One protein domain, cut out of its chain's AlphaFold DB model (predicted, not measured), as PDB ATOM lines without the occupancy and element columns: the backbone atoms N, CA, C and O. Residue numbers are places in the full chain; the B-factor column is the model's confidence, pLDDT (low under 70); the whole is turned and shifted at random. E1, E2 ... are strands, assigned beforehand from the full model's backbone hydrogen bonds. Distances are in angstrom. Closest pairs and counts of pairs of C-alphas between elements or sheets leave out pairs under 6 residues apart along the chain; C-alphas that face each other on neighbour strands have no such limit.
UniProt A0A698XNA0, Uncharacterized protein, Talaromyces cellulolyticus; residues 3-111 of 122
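AT A GLANCE: This is residues 3 to 111 of the 122 residues of an uncharacterized protein of Talaromyces cellulolyticus (UniProt A0A698XNA0). The chain winds in stacked turns as a short solenoid of parallel strands. A large bent sheet of E1, E3, E5, E7 and E8 makes one wall, and the small sheet E2, E4, E6 faces it as the other, a sandwich of two sheets face to face; the chain changes sheet at each link from E1 to E2 through E6 to E7. The printed part has 109 residues, with no named helix and eight strands, E1 to E8 in order, the neighbours parallel in both sheets: all strand. It is compact, with a radius of gyration of the C-alphas of 13.5 A and spans of 41 by 28 by 17 A.

HOW THE PARTS SIT: The large sheet is branched and twisted; E5, residues 62 to 74, has three neighbours. On one side is E3, residues 28 to 41, parallel at 10 degrees, with N 34 and O 67 2.8 A apart, within hydrogen-bond range. On the other side the pairing is staggered: E7, residues 99 to 101, is beside 62 to 64 with N 63 and O 99 at 2.8 A, and E8, residues 105 to 111, is beside 68 to 74 with N 109 and O 71 at 2.8 A. E1, residues 3 to 8, is an edge strand parallel to E3, with N 7 and O 38 at 2.8 A. In the small sheet, E4, residues 51 to 55, is the inner strand between E2, residues 15 to 17, with N 17 and O 54 at 3.0 A, and E6, residues 79 to 85, with N 55 and O 83 at 2.8 A. The facing parts of the two sheets are 8.7 A centre to centre, their best planes 22 degrees apart.

IN THESE COORDINATES: E3 measures 29.2 A and bends by 88 degrees at residue 31; E5 measures 29.8 A and bends by 83 degrees at residue 65. E1 begins at C-alpha 3 (10.660, 23.626, 32.983), and E8, 16.9 A long, ends at C-alpha 111 (-8.302, 24.978, 27.937).

THE WHOLE: The C-alphas farthest apart, Asp 24 and Asn 111, are 42.0 A from each other. The printed part has no cut; the link E6 to E7, residues 86 to 98, is long. Mean pLDDT of the printed part is 94.0, and no printed residue is under 70.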
ATOM      1  N   SER A   3      11.745  23.101  32.150       98.06
ATOM      2  CA  SER A   3      10.660  23.626  32.983       98.06
ATOM      3  C   SER A   3      10.409  25.125  32.872       98.06
ATOM      4  O   SER A   3      11.294  25.863  32.440       98.06
ATOM      5  N   ASN A   4       9.252  25.576  33.371       98.19
ATOM      6  CA  ASN A   4       8.884  26.988  33.551       98.19
ATOM      7  C   ASN A   4       8.941  27.781  32.240       98.19
ATOM      8  O   ASN A   4       9.639  28.791  32.141       98.19
ATOM      9  N   SER A   5       8.269  27.278  31.209       98.00
ATOM     10  CA  SER A   5       8.358  27.835  29.859       98.00
ATOM     11  C   SER A   5       6.992  27.939  29.202       98.00
ATOM     12  O   SER A   5       6.118  27.110  29.440       98.00
ATOM     13  N   SER A   6       6.848  28.935  28.332       97.81
ATOM     14  CA  SER A   6       5.705  29.068  27.433       97.81
ATOM     15  C   SER A   6       6.161  28.801  26.004       97.81
ATOM     16  O   SER A   6       7.168  29.354  25.559       97.81
ATOM     17  N   LEU A   7       5.439  27.943  25.295       96.50
ATOM     18  CA  LEU A   7       5.767  27.467  23.961       96.50
ATOM     19  C   LEU A   7       4.646  27.860  23.000       96.50
ATOM     20  O   LEU A   7       3.471  27.632  23.270       96.50
ATOM     21  N   TRP A   8       5.024  28.433  21.863       93.94
ATOM     22  CA  TRP A   8       4.116  28.735  20.762       93.94
ATOM     23  C   TRP A   8       4.737  28.165  19.493       93.94
ATOM     24  O   TRP A   8       5.840  28.560  19.110       93.94
ATOM     25  N   ALA A   9       4.058  27.200  18.882       85.88
ATOM     26  CA  ALA A   9       4.503  26.563  17.655       85.88
ATOM     27  C   ALA A   9       3.447  26.779  16.573       85.88
ATOM     28  O   ALA A   9       2.259  26.560  16.807       85.88
ATOM     29  N   ASP A  10       3.899  27.215  15.396       82.94
ATOM     30  CA  ASP A  10       3.065  27.241  14.199       82.94
ATOM     31  C   ASP A  10       3.030  25.825  13.599       82.94
ATOM     32  O   ASP A  10       2.389  24.935  14.154       82.94
ATOM     33  N   VAL A  11       3.807  25.567  12.544       81.81
ATOM     34  CA  VAL A  11       4.010  24.217  11.993       81.81
ATOM     35  C   VAL A  11       5.214  23.557  12.675       81.81
ATOM     36  O   VAL A  11       6.319  23.558  12.129       81.81
ATOM     37  N   ALA A  12       5.018  23.079  13.905       78.44
ATOM     38  CA  ALA A  12       5.978  22.273  14.662       78.44
ATOM     39  C   ALA A  12       5.313  21.643  15.902       78.44
ATOM     40  O   ALA A  12       4.144  21.887  16.195       78.44
ATOM     41  N   HIS A  13       6.094  20.887  16.674       89.06
ATOM     42  CA  HIS A  13       5.690  20.359  17.977       89.06
ATOM     43  C   HIS A  13       6.367  21.145  19.102       89.06
ATOM     44  O   HIS A  13       7.547  21.490  19.013       89.06
ATOM     45  N   GLN A  14       5.643  21.370  20.190       93.88
ATOM     46  CA  GLN A  14       6.128  22.031  21.398       93.88
ATOM     47  C   GLN A  14       7.005  21.071  22.204       93.88
ATOM     48  O   GLN A  14       8.059  21.461  22.700       93.88
ATOM     49  N   ILE A  15       6.596  19.802  22.288       96.38
ATOM     50  CA  ILE A  15       7.390  18.709  22.848       96.38
ATOM     51  C   ILE A  15       7.492  17.618  21.776       96.38
ATOM     52  O   ILE A  15       6.487  17.002  21.429       96.38
ATOM     53  N   ASN A  16       8.700  17.376  21.259       94.50
ATOM     54  CA  ASN A  16       9.000  16.290  20.318       94.50
ATOM     55  C   ASN A  16      10.145  15.434  20.854       94.50
ATOM     56  O   ASN A  16      11.231  15.962  21.097       94.50
ATOM     57  N   LEU A  17       9.919  14.130  21.006       94.44
ATOM     58  CA  LEU A  17      10.908  13.195  21.530       94.44
ATOM     59  C   LEU A  17      11.215  12.068  20.528       94.44
ATOM     60  O   LEU A  17      10.317  11.343  20.095       94.44
ATOM     61  N   ALA A  18      12.512  11.907  20.234       88.19
ATOM     62  CA  ALA A  18      13.144  10.760  19.563       88.19
ATOM     63  C   ALA A  18      12.702  10.426  18.121       88.19
ATOM     64  O   ALA A  18      12.934   9.309  17.663       88.19
ATOM     65  N   THR A  19      12.112  11.381  17.389       85.38
ATOM     66  CA  THR A  19      11.584  11.169  16.021       85.38
ATOM     67  C   THR A  19      12.565  10.508  15.037       85.38
ATOM     68  O   THR A  19      12.127   9.710  14.204       85.38
ATOM     69  N   HIS A  20      13.857  10.838  15.112       86.81
ATOM     70  CA  HIS A  20      14.889  10.324  14.209       86.81
ATOM     71  C   HIS A  20      16.219  10.094  14.942       86.81
ATOM     72  O   HIS A  20      16.475  10.723  15.972       86.81
ATOM     73  N   SER A  21      17.070   9.237  14.385       80.75
ATOM     74  CA  SER A  21      18.497   9.074  14.722       80.75
ATOM     75  C   SER A  21      19.216   8.361  13.560       80.75
ATOM     76  O   SER A  21      18.771   8.443  12.416       80.75
ATOM     77  N   SER A  22      20.354   7.714  13.816       80.44
ATOM     78  CA  SER A  22      20.994   6.794  12.876       80.44
ATOM     79  C   SER A  22      20.667   5.356  13.293       80.44
ATOM     80  O   SER A  22      21.031   4.988  14.403       80.44
ATOM     81  N   PRO A  23      20.084   4.495  12.439       73.94
ATOM     82  CA  PRO A  23      19.835   3.094  12.808       73.94
ATOM     83  C   PRO A  23      21.109   2.310  13.134       73.94
ATOM     84  O   PRO A  23      21.086   1.382  13.933       73.94
ATOM     85  N   ASP A  24      22.235   2.686  12.518       86.00
ATOM     86  CA  ASP A  24      23.540   2.083  12.806       86.00
ATOM     87  C   ASP A  24      24.103   2.528  14.173       86.00
ATOM     88  O   ASP A  24      25.055   1.926  14.671       86.00
ATOM     89  N   ASP A  25      23.534   3.582  14.768       88.06
ATOM     90  CA  ASP A  25      23.918   4.148  16.065       88.06
ATOM     91  C   ASP A  25      22.674   4.696  16.799       88.06
ATOM     92  O   ASP A  25      22.480   5.915  16.884       88.06
ATOM     93  N   PRO A  26      21.766   3.806  17.246       87.56
ATOM     94  CA  PRO A  26      20.474   4.209  17.782       87.56
ATOM     95  C   PRO A  26      20.627   4.924  19.125       87.56
ATOM     96  O   PRO A  26      21.433   4.546  19.982       87.56
ATOM     97  N   GLU A  27      19.789   5.932  19.356       89.81
ATOM     98  CA  GLU A  27      19.815   6.725  20.579       89.81
ATOM     99  C   GLU A  27      18.850   6.175  21.640       89.81
ATOM    100  O   GLU A  27      17.734   5.720  21.368       89.81
ATOM    101  N   SER A  28      19.262   6.265  22.905       93.50
ATOM    102  CA  SER A  28      18.393   6.010  24.056       93.50
ATOM    103  C   SER A  28      18.147   7.315  24.804       93.50
ATOM    104  O   SER A  28      19.011   7.774  25.552       93.50
ATOM    105  N   LEU A  29      16.944   7.873  24.670       95.50
ATOM    106  CA  LEU A  29      16.497   8.998  25.483       95.50
ATOM    107  C   LEU A  29      15.955   8.481  26.820       95.50
ATOM    108  O   LEU A  29      14.936   7.785  26.853       95.50
ATOM    109  N   SER A  30      16.615   8.844  27.921       96.88
ATOM    110  CA  SER A  30      16.142   8.525  29.269       96.88
ATOM    111  C   SER A  30      16.327   9.648  30.281       96.88
ATOM    112  O   SER A  30      17.022  10.629  30.018       96.88
ATOM    113  N   ASP A  31      15.681   9.496  31.441       97.25
ATOM    114  CA  ASP A  31      15.875  10.336  32.629       97.25
ATOM    115  C   ASP A  31      15.539  11.823  32.389       97.25
ATOM    116  O   ASP A  31      16.221  12.745  32.856       97.25
ATOM    117  N   LEU A  32      14.455  12.069  31.643       97.56
ATOM    118  CA  LEU A  32      13.971  13.408  31.307       97.56
ATOM    119  C   LEU A  32      12.717  13.765  32.112       97.56
ATOM    120  O   LEU A  32      11.730  13.040  32.125       97.56
ATOM    121  N   THR A  33      12.715  14.955  32.706       98.44
ATOM    122  CA  THR A  33      11.499  15.590  33.235       98.44
ATOM    123  C   THR A  33      11.187  16.849  32.439       98.44
ATOM    124  O   THR A  33      12.066  17.706  32.286       98.44
ATOM    125  N   VAL A  34       9.947  16.960  31.970       98.50
ATOM    126  CA  VAL A  34       9.350  18.163  31.384       98.50
ATOM    127  C   VAL A  34       8.214  18.602  32.299       98.50
ATOM    128  O   VAL A  34       7.258  17.846  32.471       98.50
ATOM    129  N   CYS A  35       8.318  19.785  32.908       98.62
ATOM    130  CA  CYS A  35       7.295  20.237  33.849       98.62
ATOM    131  C   CYS A  35       6.982  21.732  33.819       98.62
ATOM    132  O   CYS A  35       7.833  22.548  33.474       98.62
ATOM    133  N   ASN A  36       5.769  22.105  34.225       98.56
ATOM    134  CA  ASN A  36       5.310  23.495  34.261       98.56
ATOM    135  C   ASN A  36       5.494  24.199  32.904       98.56
ATOM    136  O   ASN A  36       6.244  25.178  32.777       98.56
ATOM    137  N   ILE A  37       4.844  23.649  31.879       98.62
ATOM    138  CA  ILE A  37       4.889  24.159  30.506       98.62
ATOM    139  C   ILE A  37       3.518  24.698  30.117       98.62
ATOM    140  O   ILE A  37       2.497  24.071  30.386       98.62
ATOM    141  N   ASP A  38       3.513  25.851  29.460       98.31
ATOM    142  CA  ASP A  38       2.324  26.471  28.891       98.31
ATOM    143  C   ASP A  38       2.398  26.433  27.360       98.31
ATOM    144  O   ASP A  38       3.300  27.016  26.763       98.31
ATOM    145  N   ILE A  39       1.500  25.701  26.712       97.81
ATOM    146  CA  ILE A  39       1.411  25.581  25.259       97.81
ATOM    147  C   ILE A  39       0.335  26.549  24.786       97.81
ATOM    148  O   ILE A  39      -0.855  26.303  24.955       97.81
ATOM    149  N   LEU A  40       0.774  27.648  24.178       96.81
ATOM    150  CA  LEU A  40      -0.075  28.790  23.847       96.81
ATOM    151  C   LEU A  40      -0.880  28.605  22.554       96.81
ATOM    152  O   LEU A  40      -1.885  29.279  22.361       96.81
ATOM    153  N   ASP A  41      -0.406  27.756  21.643       94.19
ATOM    154  CA  ASP A  41      -1.065  27.416  20.378       94.19
ATOM    155  C   ASP A  41      -0.375  26.205  19.743       94.19
ATOM    156  O   ASP A  41       0.793  25.943  20.048       94.19
ATOM    157  N   HIS A  42      -1.079  25.514  18.844       94.56
ATOM    158  CA  HIS A  42      -0.616  24.343  18.098       94.56
ATOM    159  C   HIS A  42      -1.281  24.247  16.718       94.56
ATOM    160  O   HIS A  42      -2.511  24.345  16.609       94.56
ATOM    161  N   GLN A  43      -0.486  24.006  15.669       94.75
ATOM    162  CA  GLN A  43      -0.985  23.805  14.305       94.75
ATOM    163  C   GLN A  43      -0.173  22.761  13.512       94.75
ATOM    164  O   GLN A  43       0.396  23.057  12.463       94.75
ATOM    165  N   GLU A  44      -0.165  21.508  13.968       93.62
ATOM    166  CA  GLU A  44       0.536  20.417  13.274       93.62
ATOM    167  C   GLU A  44      -0.385  19.679  12.275       93.62
ATOM    168  O   GLU A  44      -1.287  18.940  12.687       93.62
ATOM    169  N   PRO A  45      -0.198  19.819  10.948       92.81
ATOM    170  CA  PRO A  45      -1.035  19.140   9.958       92.81
ATOM    171  C   PRO A  45      -0.707  17.649   9.778       92.81
ATOM    172  O   PRO A  45      -1.520  16.900   9.231       92.81
ATOM    173  N   GLN A  46       0.471  17.186  10.194       92.44
ATOM    174  CA  GLN A  46       0.913  15.820   9.961       92.44
ATOM    175  C   GLN A  46       0.308  14.874  10.991       92.44
ATOM    176  O   GLN A  46       0.823  14.719  12.093       92.44
ATOM    177  N   MET A  47      -0.738  14.148  10.588       90.88
ATOM    178  CA  MET A  47      -1.447  13.171  11.431       90.88
ATOM    179  C   MET A  47      -0.519  12.155  12.122       90.88
ATOM    180  O   MET A  47      -0.832  11.644  13.198       90.88
ATOM    181  N   ASN A  48       0.638  11.868  11.517       90.94
ATOM    182  CA  ASN A  48       1.641  10.967  12.073       90.94
ATOM    183  C   ASN A  48       2.379  11.520  13.316       90.94
ATOM    184  O   ASN A  48       2.868  10.737  14.121       90.94
ATOM    185  N   TYR A  49       2.364  12.832  13.538       91.69
ATOM    186  CA  TYR A  49       3.067  13.500  14.641       91.69
ATOM    187  C   TYR A  49       2.215  14.602  15.290       91.69
ATOM    188  O   TYR A  49       2.732  15.526  15.900       91.69
ATOM    189  N   GLN A  50       0.889  14.536  15.149       94.56
ATOM    190  CA  GLN A  50      -0.010  15.673  15.383       94.56
ATOM    191  C   GLN A  50      -0.149  16.116  16.858       94.56
ATOM    192  O   GLN A  50      -0.893  17.047  17.165       94.56
ATOM    193  N   GLY A  51       0.573  15.488  17.782       96.00
ATOM    194  CA  GLY A  51       0.587  15.857  19.194       96.00
ATOM    195  C   GLY A  51       1.338  17.164  19.435       96.00
ATOM    196  O   GLY A  51       2.422  17.357  18.889       96.00
ATOM    197  N   CYS A  52       0.805  18.026  20.302       96.44
ATOM    198  CA  CYS A  52       1.605  19.084  20.914       96.44
ATOM    199  C   CYS A  52       2.668  18.478  21.853       96.44
ATOM    200  O   CYS A  52       3.756  19.023  22.037       96.44
ATOM    201  N   THR A  53       2.360  17.285  22.379       97.06
ATOM    202  CA  THR A  53       3.303  16.304  22.917       97.06
ATOM    203  C   THR A  53       3.404  15.108  21.965       97.06
ATOM    204  O   THR A  53       2.556  14.211  21.981       97.06
ATOM    205  N   ALA A  54       4.428  15.108  21.112       96.56
ATOM    206  CA  ALA A  54       4.725  14.067  20.131       96.56
ATOM    207  C   ALA A  54       5.867  13.159  20.624       96.56
ATOM    208  O   ALA A  54       6.989  13.607  20.870       96.56
ATOM    209  N   ILE A  55       5.573  11.870  20.795       96.56
ATOM    210  CA  ILE A  55       6.486  10.842  21.310       96.56
ATOM    211  C   ILE A  55       6.497   9.708  20.293       96.56
ATOM    212  O   ILE A  55       5.693   8.771  20.347       96.56
ATOM    213  N   ASN A  56       7.373   9.843  19.304       95.25
ATOM    214  CA  ASN A  56       7.311   9.040  18.094       95.25
ATOM    215  C   ASN A  56       8.684   8.471  17.725       95.25
ATOM    216  O   ASN A  56       9.211   8.851  16.681       95.25
ATOM    217  N   PRO A  57       9.282   7.596  18.557       95.06
ATOM    218  CA  PRO A  57      10.599   7.058  18.273       95.06
ATOM    219  C   PRO A  57      10.657   6.354  16.915       95.06
ATOM    220  O   PRO A  57       9.819   5.499  16.606       95.06
ATOM    221  N   GLY A  58      11.667   6.736  16.138       94.38
ATOM    222  CA  GLY A  58      12.117   6.094  14.904       94.38
ATOM    223  C   GLY A  58      13.560   5.604  15.032       94.38
ATOM    224  O   GLY A  58      14.180   5.817  16.069       94.38
ATOM    225  N   ASP A  59      14.084   4.976  13.983       94.44
ATOM    226  CA  ASP A  59      15.496   4.582  13.842       94.44
ATOM    227  C   ASP A  59      16.035   3.774  15.036       94.44
ATOM    228  O   ASP A  59      17.083   4.081  15.593       94.44
ATOM    229  N   ASP A  60      15.280   2.760  15.477       94.94
ATOM    230  CA  ASP A  60      15.608   1.914  16.633       94.94
ATOM    231  C   ASP A  60      15.803   2.676  17.964       94.94
ATOM    232  O   ASP A  60      16.276   2.120  18.961       94.94
ATOM    233  N   ASN A  61      15.343   3.930  18.047       94.75
ATOM    234  CA  ASN A  61      15.434   4.706  19.276       94.75
ATOM    235  C   ASN A  61      14.612   4.094  20.410       94.75
ATOM    236  O   ASN A  61      13.473   3.643  20.234       94.75
ATOM    237  N   THR A  62      15.170   4.170  21.614       95.69
ATOM    238  CA  THR A  62      14.472   3.846  22.859       95.69
ATOM    239  C   THR A  62      14.142   5.124  23.615       95.69
ATOM    240  O   THR A  62      15.011   5.960  23.848       95.69
ATOM    241  N   VAL A  63      12.892   5.257  24.048       96.69
ATOM    242  CA  VAL A  63      12.437   6.341  24.922       96.69
ATOM    243  C   VAL A  63      11.958   5.726  26.222       96.69
ATOM    244  O   VAL A  63      11.011   4.937  26.224       96.69
ATOM    245  N   ARG A  64      12.608   6.061  27.338       97.69
ATOM    246  CA  ARG A  64      12.224   5.500  28.634       97.69
ATOM    247  C   ARG A  64      12.400   6.441  29.807       97.69
ATOM    248  O   ARG A  64      13.244   7.321  29.766       97.69
ATOM    249  N   ASP A  65      11.646   6.215  30.876       98.31
ATOM    250  CA  ASP A  65      11.836   6.915  32.154       98.31
ATOM    251  C   ASP A  65      11.717   8.444  32.003       98.31
ATOM    252  O   ASP A  65      12.582   9.211  32.432       98.31
ATOM    253  N   ILE A  66      10.637   8.884  31.345       98.25
ATOM    254  CA  ILE A  66      10.362  10.302  31.078       98.25
ATOM    255  C   ILE A  66       9.087  10.733  31.787       98.25
ATOM    256  O   ILE A  66       8.020  10.175  31.552       98.25
ATOM    257  N   LEU A  67       9.182  11.781  32.599       98.38
ATOM    258  CA  LEU A  67       8.038  12.401  33.260       98.38
ATOM    259  C   LEU A  67       7.623  13.675  32.524       98.38
ATOM    260  O   LEU A  67       8.420  14.603  32.397       98.38
ATOM    261  N   ILE A  68       6.365  13.727  32.087       98.50
ATOM    262  CA  ILE A  68       5.726  14.936  31.558       98.50
ATOM    263  C   ILE A  68       4.607  15.322  32.525       98.50
ATOM    264  O   ILE A  68       3.661  14.557  32.722       98.50
ATOM    265  N   GLU A  69       4.715  16.483  33.163       98.62
ATOM    266  CA  GLU A  69       3.764  16.893  34.201       98.62
ATOM    267  C   GLU A  69       3.469  18.390  34.229       98.62
ATOM    268  O   GLU A  69       4.288  19.185  33.786       98.62
ATOM    269  N   ASP A  70       2.318  18.786  34.780       98.62
ATOM    270  CA  ASP A  70       1.910  20.198  34.888       98.62
ATOM    271  C   ASP A  70       2.017  20.925  33.535       98.62
ATOM    272  O   ASP A  70       2.801  21.859  33.336       98.62
ATOM    273  N   ILE A  71       1.258  20.413  32.565       98.56
ATOM    274  CA  ILE A  71       1.203  20.961  31.211       98.56
ATOM    275  C   ILE A  71      -0.142  21.652  31.027       98.56
ATOM    276  O   ILE A  71      -1.192  21.027  31.172       98.56
ATOM    277  N   ARG A  72      -0.117  22.931  30.673       98.44
ATOM    278  CA  ARG A  72      -1.308  23.700  30.306       98.44
ATOM    279  C   ARG A  72      -1.301  23.878  28.803       98.44
ATOM    280  O   ARG A  72      -0.281  24.249  28.235       98.44
ATOM    281  N   VAL A  73      -2.408  23.545  28.160       97.69
ATOM    282  CA  VAL A  73      -2.564  23.660  26.713       97.69
ATOM    283  C   VAL A  73      -3.741  24.578  26.445       97.69
ATOM    284  O   VAL A  73      -4.876  24.251  26.786       97.69
ATOM    285  N   GLU A  74      -3.468  25.727  25.846       96.81
ATOM    286  CA  GLU A  74      -4.480  26.670  25.392       96.81
ATOM    287  C   GLU A  74      -5.167  26.167  24.115       96.81
ATOM    288  O   GLU A  74      -4.821  25.121  23.546       96.81
ATOM    289  N   ASN A  75      -6.194  26.888  23.660       94.31
ATOM    290  CA  ASN A  75      -6.922  26.473  22.470       94.31
ATOM    291  C   ASN A  75      -5.987  26.374  21.254       94.31
ATOM    292  O   ASN A  75      -5.125  27.218  21.034       94.31
ATOM    293  N   SER A  76      -6.164  25.319  20.466       89.38
ATOM    294  CA  SER A  76      -5.262  24.959  19.374       89.38
ATOM    295  C   SER A  76      -5.974  25.123  18.041       89.38
ATOM    296  O   SER A  76      -7.147  24.773  17.924       89.38
ATOM    297  N   ARG A  77      -5.269  25.602  17.013       93.19
ATOM    298  CA  ARG A  77      -5.828  25.711  15.655       93.19
ATOM    299  C   ARG A  77      -6.020  24.349  14.994       93.19
ATOM    300  O   ARG A  77      -6.996  24.148  14.274       93.19
ATOM    301  N   LEU A  78      -5.069  23.439  15.190       93.38
ATOM    302  CA  LEU A  78      -5.114  22.091  14.635       93.38
ATOM    303  C   LEU A  78      -4.140  21.181  15.381       93.38
ATOM    304  O   LEU A  78      -2.928  21.351  15.283       93.38
ATOM    305  N   GLY A  79      -4.656  20.153  16.045       94.62
ATOM    306  CA  GLY A  79      -3.819  19.031  16.442       94.62
ATOM    307  C   GLY A  79      -4.364  18.210  17.596       94.62
ATOM    308  O   GLY A  79      -5.549  18.266  17.895       94.62
ATOM    309  N   GLN A  80      -3.497  17.415  18.209       96.31
ATOM    310  CA  GLN A  80      -3.788  16.503  19.314       96.31
ATOM    311  C   GLN A  80      -3.009  16.953  20.550       96.31
ATOM    312  O   GLN A  80      -1.969  17.593  20.416       96.31
ATOM    313  N   LEU A  81      -3.454  16.578  21.749       96.50
ATOM    314  CA  LEU A  81      -2.651  16.823  22.954       96.50
ATOM    315  C   LEU A  81      -1.457  15.866  22.996       96.50
ATOM    316  O   LEU A  81      -0.306  16.282  23.103       96.50
ATOM    317  N   VAL A  82      -1.737  14.572  22.831       97.19
ATOM    318  CA  VAL A  82      -0.724  13.517  22.844       97.19
ATOM    319  C   VAL A  82      -0.787  12.719  21.549       97.19
ATOM    320  O   VAL A  82      -1.850  12.241  21.149       97.19
ATOM    321  N   ASN A  83       0.373  12.538  20.922       97.06
ATOM    322  CA  ASN A  83       0.586  11.536  19.888       97.06
ATOM    323  C   ASN A  83       1.759  10.652  20.304       97.06
ATOM    324  O   ASN A  83       2.895  11.110  20.342       97.06
ATOM    325  N   MET A  84       1.481   9.395  20.634       96.88
ATOM    326  CA  MET A  84       2.473   8.447  21.125       96.88
ATOM    327  C   MET A  84       2.395   7.155  20.318       96.88
ATOM    328  O   MET A  84       1.337   6.531  20.257       96.88
ATOM    329  N   ARG A  85       3.502   6.758  19.687       95.00
ATOM    330  CA  ARG A  85       3.615   5.479  18.965       95.00
ATOM    331  C   ARG A  85       5.037   5.193  18.535       95.00
ATOM    332  O   ARG A  85       5.767   6.109  18.176       95.00
ATOM    333  N   VAL A  86       5.366   3.917  18.444       94.19
ATOM    334  CA  VAL A  86       6.488   3.452  17.631       94.19
ATOM    335  C   VAL A  86       6.018   3.402  16.177       94.19
ATOM    336  O   VAL A  86       4.984   2.802  15.887       94.19
ATOM    337  N   MET A  87       6.728   4.049  15.252       90.50
ATOM    338  CA  MET A  87       6.398   3.947  13.827       90.50
ATOM    339  C   MET A  87       7.599   4.222  12.924       90.50
ATOM    340  O   MET A  87       8.497   4.980  13.283       90.50
ATOM    341  N   CYS A  88       7.549   3.659  11.717       90.88
ATOM    342  CA  CYS A  88       8.421   4.038  10.612       90.88
ATOM    343  C   CYS A  88       7.673   5.009   9.688       90.88
ATOM    344  O   CYS A  88       6.530   4.760   9.296       90.88
ATOM    345  N   ASN A  89       8.309   6.123   9.354       89.56
ATOM    346  CA  ASN A  89       7.878   7.090   8.366       89.56
ATOM    347  C   ASN A  89       9.085   7.450   7.507       89.56
ATOM    348  O   ASN A  89       9.915   8.253   7.929       89.56
ATOM    349  N   ASP A  90       9.110   6.927   6.283       89.56
ATOM    350  CA  ASP A  90      10.217   7.048   5.323       89.56
ATOM    351  C   ASP A  90      10.629   8.498   5.005       89.56
ATOM    352  O   ASP A  90      11.677   8.742   4.411       89.56
ATOM    353  N   LYS A  91       9.808   9.490   5.379       88.56
ATOM    354  CA  LYS A  91      10.170  10.910   5.295       88.56
ATOM    355  C   LYS A  91      11.190  11.336   6.364       88.56
ATOM    356  O   LYS A  91      11.927  12.289   6.123       88.56
ATOM    357  N   TYR A  92      11.188  10.702   7.535       86.88
ATOM    358  CA  TYR A  92      11.931  11.143   8.725       86.88
ATOM    359  C   TYR A  92      12.873  10.097   9.304       86.88
ATOM    360  O   TYR A  92      13.863  10.480   9.915       86.88
ATOM    361  N   ASN A  93      12.556   8.818   9.142       89.94
ATOM    362  CA  ASN A  93      13.337   7.716   9.674       89.94
ATOM    363  C   ASN A  93      13.362   6.562   8.666       89.94
ATOM    364  O   ASN A  93      12.622   6.538   7.682       89.94
ATOM    365  N   THR A  94      14.279   5.638   8.893       92.19
ATOM    366  CA  THR A  94      14.584   4.497   8.024       92.19
ATOM    367  C   THR A  94      14.237   3.156   8.672       92.19
ATOM    368  O   THR A  94      14.199   2.133   7.988       92.19
ATOM    369  N   ALA A  95      13.932   3.168   9.971       93.25
ATOM    370  CA  ALA A  95      13.407   2.044  10.735       93.25
ATOM    371  C   ALA A  95      12.382   2.537  11.782       93.25
ATOM    372  O   ALA A  95      12.393   3.718  12.151       93.25
ATOM    373  N   PRO A  96      11.477   1.674  12.284       93.75
ATOM    374  CA  PRO A  96      10.670   2.007  13.457       93.75
ATOM    375  C   PRO A  96      11.555   2.172  14.703       93.75
ATOM    376  O   PRO A  96      12.665   1.655  14.758       93.75
ATOM    377  N   GLY A  97      11.063   2.882  15.718       94.88
ATOM    378  CA  GLY A  97      11.713   2.914  17.028       94.88
ATOM    379  C   GLY A  97      11.699   1.555  17.730       94.88
ATOM    380  O   GLY A  97      10.919   0.663  17.393       94.88
ATOM    381  N   HIS A  98      12.529   1.416  18.758       94.56
ATOM    382  CA  HIS A  98      12.652   0.170  19.506       94.56
ATOM    383  C   HIS A  98      11.620   0.054  20.633       94.56
ATOM    384  O   HIS A  98      10.977  -0.985  20.791       94.56
ATOM    385  N   LEU A  99      11.468   1.105  21.450       94.19
ATOM    386  CA  LEU A  99      10.699   1.016  22.694       94.19
ATOM    387  C   LEU A  99      10.220   2.379  23.206       94.19
ATOM    388  O   LEU A  99      10.957   3.361  23.178       94.19
ATOM    389  N   ILE A 100       9.010   2.386  23.774       97.00
ATOM    390  CA  ILE A 100       8.509   3.415  24.693       97.00
ATOM    391  C   ILE A 100       8.224   2.733  26.038       97.00
ATOM    392  O   ILE A 100       7.413   1.808  26.091       97.00
ATOM    393  N   LEU A 101       8.871   3.163  27.124       97.19
ATOM    394  CA  LEU A 101       8.726   2.528  28.442       97.19
ATOM    395  C   LEU A 101       8.683   3.550  29.582       97.19
ATOM    396  O   LEU A 101       9.483   4.469  29.623       97.19
ATOM    397  N   ASN A 102       7.802   3.361  30.566       97.44
ATOM    398  CA  ASN A 102       7.755   4.202  31.771       97.44
ATOM    399  C   ASN A 102       7.702   5.717  31.460       97.44
ATOM    400  O   ASN A 102       8.598   6.480  31.815       97.44
ATOM    401  N   MET A 103       6.642   6.137  30.762       96.19
ATOM    402  CA  MET A 103       6.411   7.536  30.388       96.19
ATOM    403  C   MET A 103       5.122   8.096  31.005       96.19
ATOM    404  O   MET A 103       4.107   8.206  30.312       96.19
ATOM    405  N   PRO A 104       5.104   8.409  32.311       97.25
ATOM    406  CA  PRO A 104       3.959   9.065  32.925       97.25
ATOM    407  C   PRO A 104       3.708  10.456  32.324       97.25
ATOM    408  O   PRO A 104       4.591  11.315  32.306       97.25
ATOM    409  N   ILE A 105       2.460  10.681  31.905       97.69
ATOM    410  CA  ILE A 105       1.905  12.000  31.591       97.69
ATOM    411  C   ILE A 105       0.835  12.287  32.644       97.69
ATOM    412  O   ILE A 105      -0.149  11.550  32.731       97.69
ATOM    413  N   ARG A 106       1.029  13.316  33.472       97.75
ATOM    414  CA  ARG A 106       0.105  13.665  34.564       97.75
ATOM    415  C   ARG A 106      -0.189  15.156  34.608       97.75
ATOM    416  O   ARG A 106       0.627  15.958  34.178       97.75
ATOM    417  N   ASP A 107      -1.360  15.515  35.121       98.06
ATOM    418  CA  ASP A 107      -1.755  16.915  35.323       98.06
ATOM    419  C   ASP A 107      -1.646  17.777  34.047       98.06
ATOM    420  O   ASP A 107      -1.250  18.940  34.085       98.06
ATOM    421  N   MET A 108      -1.992  17.188  32.895       98.00
ATOM    422  CA  MET A 108      -2.154  17.909  31.634       98.00
ATOM    423  C   MET A 108      -3.582  18.456  31.543       98.00
ATOM    424  O   MET A 108      -4.547  17.689  31.556       98.00
ATOM    425  N   ILE A 109      -3.713  19.776  31.441       97.94
ATOM    426  CA  ILE A 109      -4.990  20.489  31.371       97.94
ATOM    427  C   ILE A 109      -5.113  21.137  29.995       97.94
ATOM    428  O   ILE A 109      -4.209  21.843  29.554       97.94
ATOM    429  N   TYR A 110      -6.251  20.920  29.338       97.62
ATOM    430  CA  TYR A 110      -6.577  21.545  28.062       97.62
ATOM    431  C   TYR A 110      -7.702  22.570  28.230       97.62
ATOM    432  O   TYR A 110      -8.810  22.219  28.636       97.62
ATOM    433  N   ASN A 111      -7.408  23.824  27.890       96.81
ATOM    434  CA  ASN A 111      -8.302  24.978  27.937       96.81
ATOM    435  C   ASN A 111      -8.800  25.340  26.525       96.81
ATOM    436  O   ASN A 111      -8.673  26.476  26.069       96.81
TER     437      ASN A 111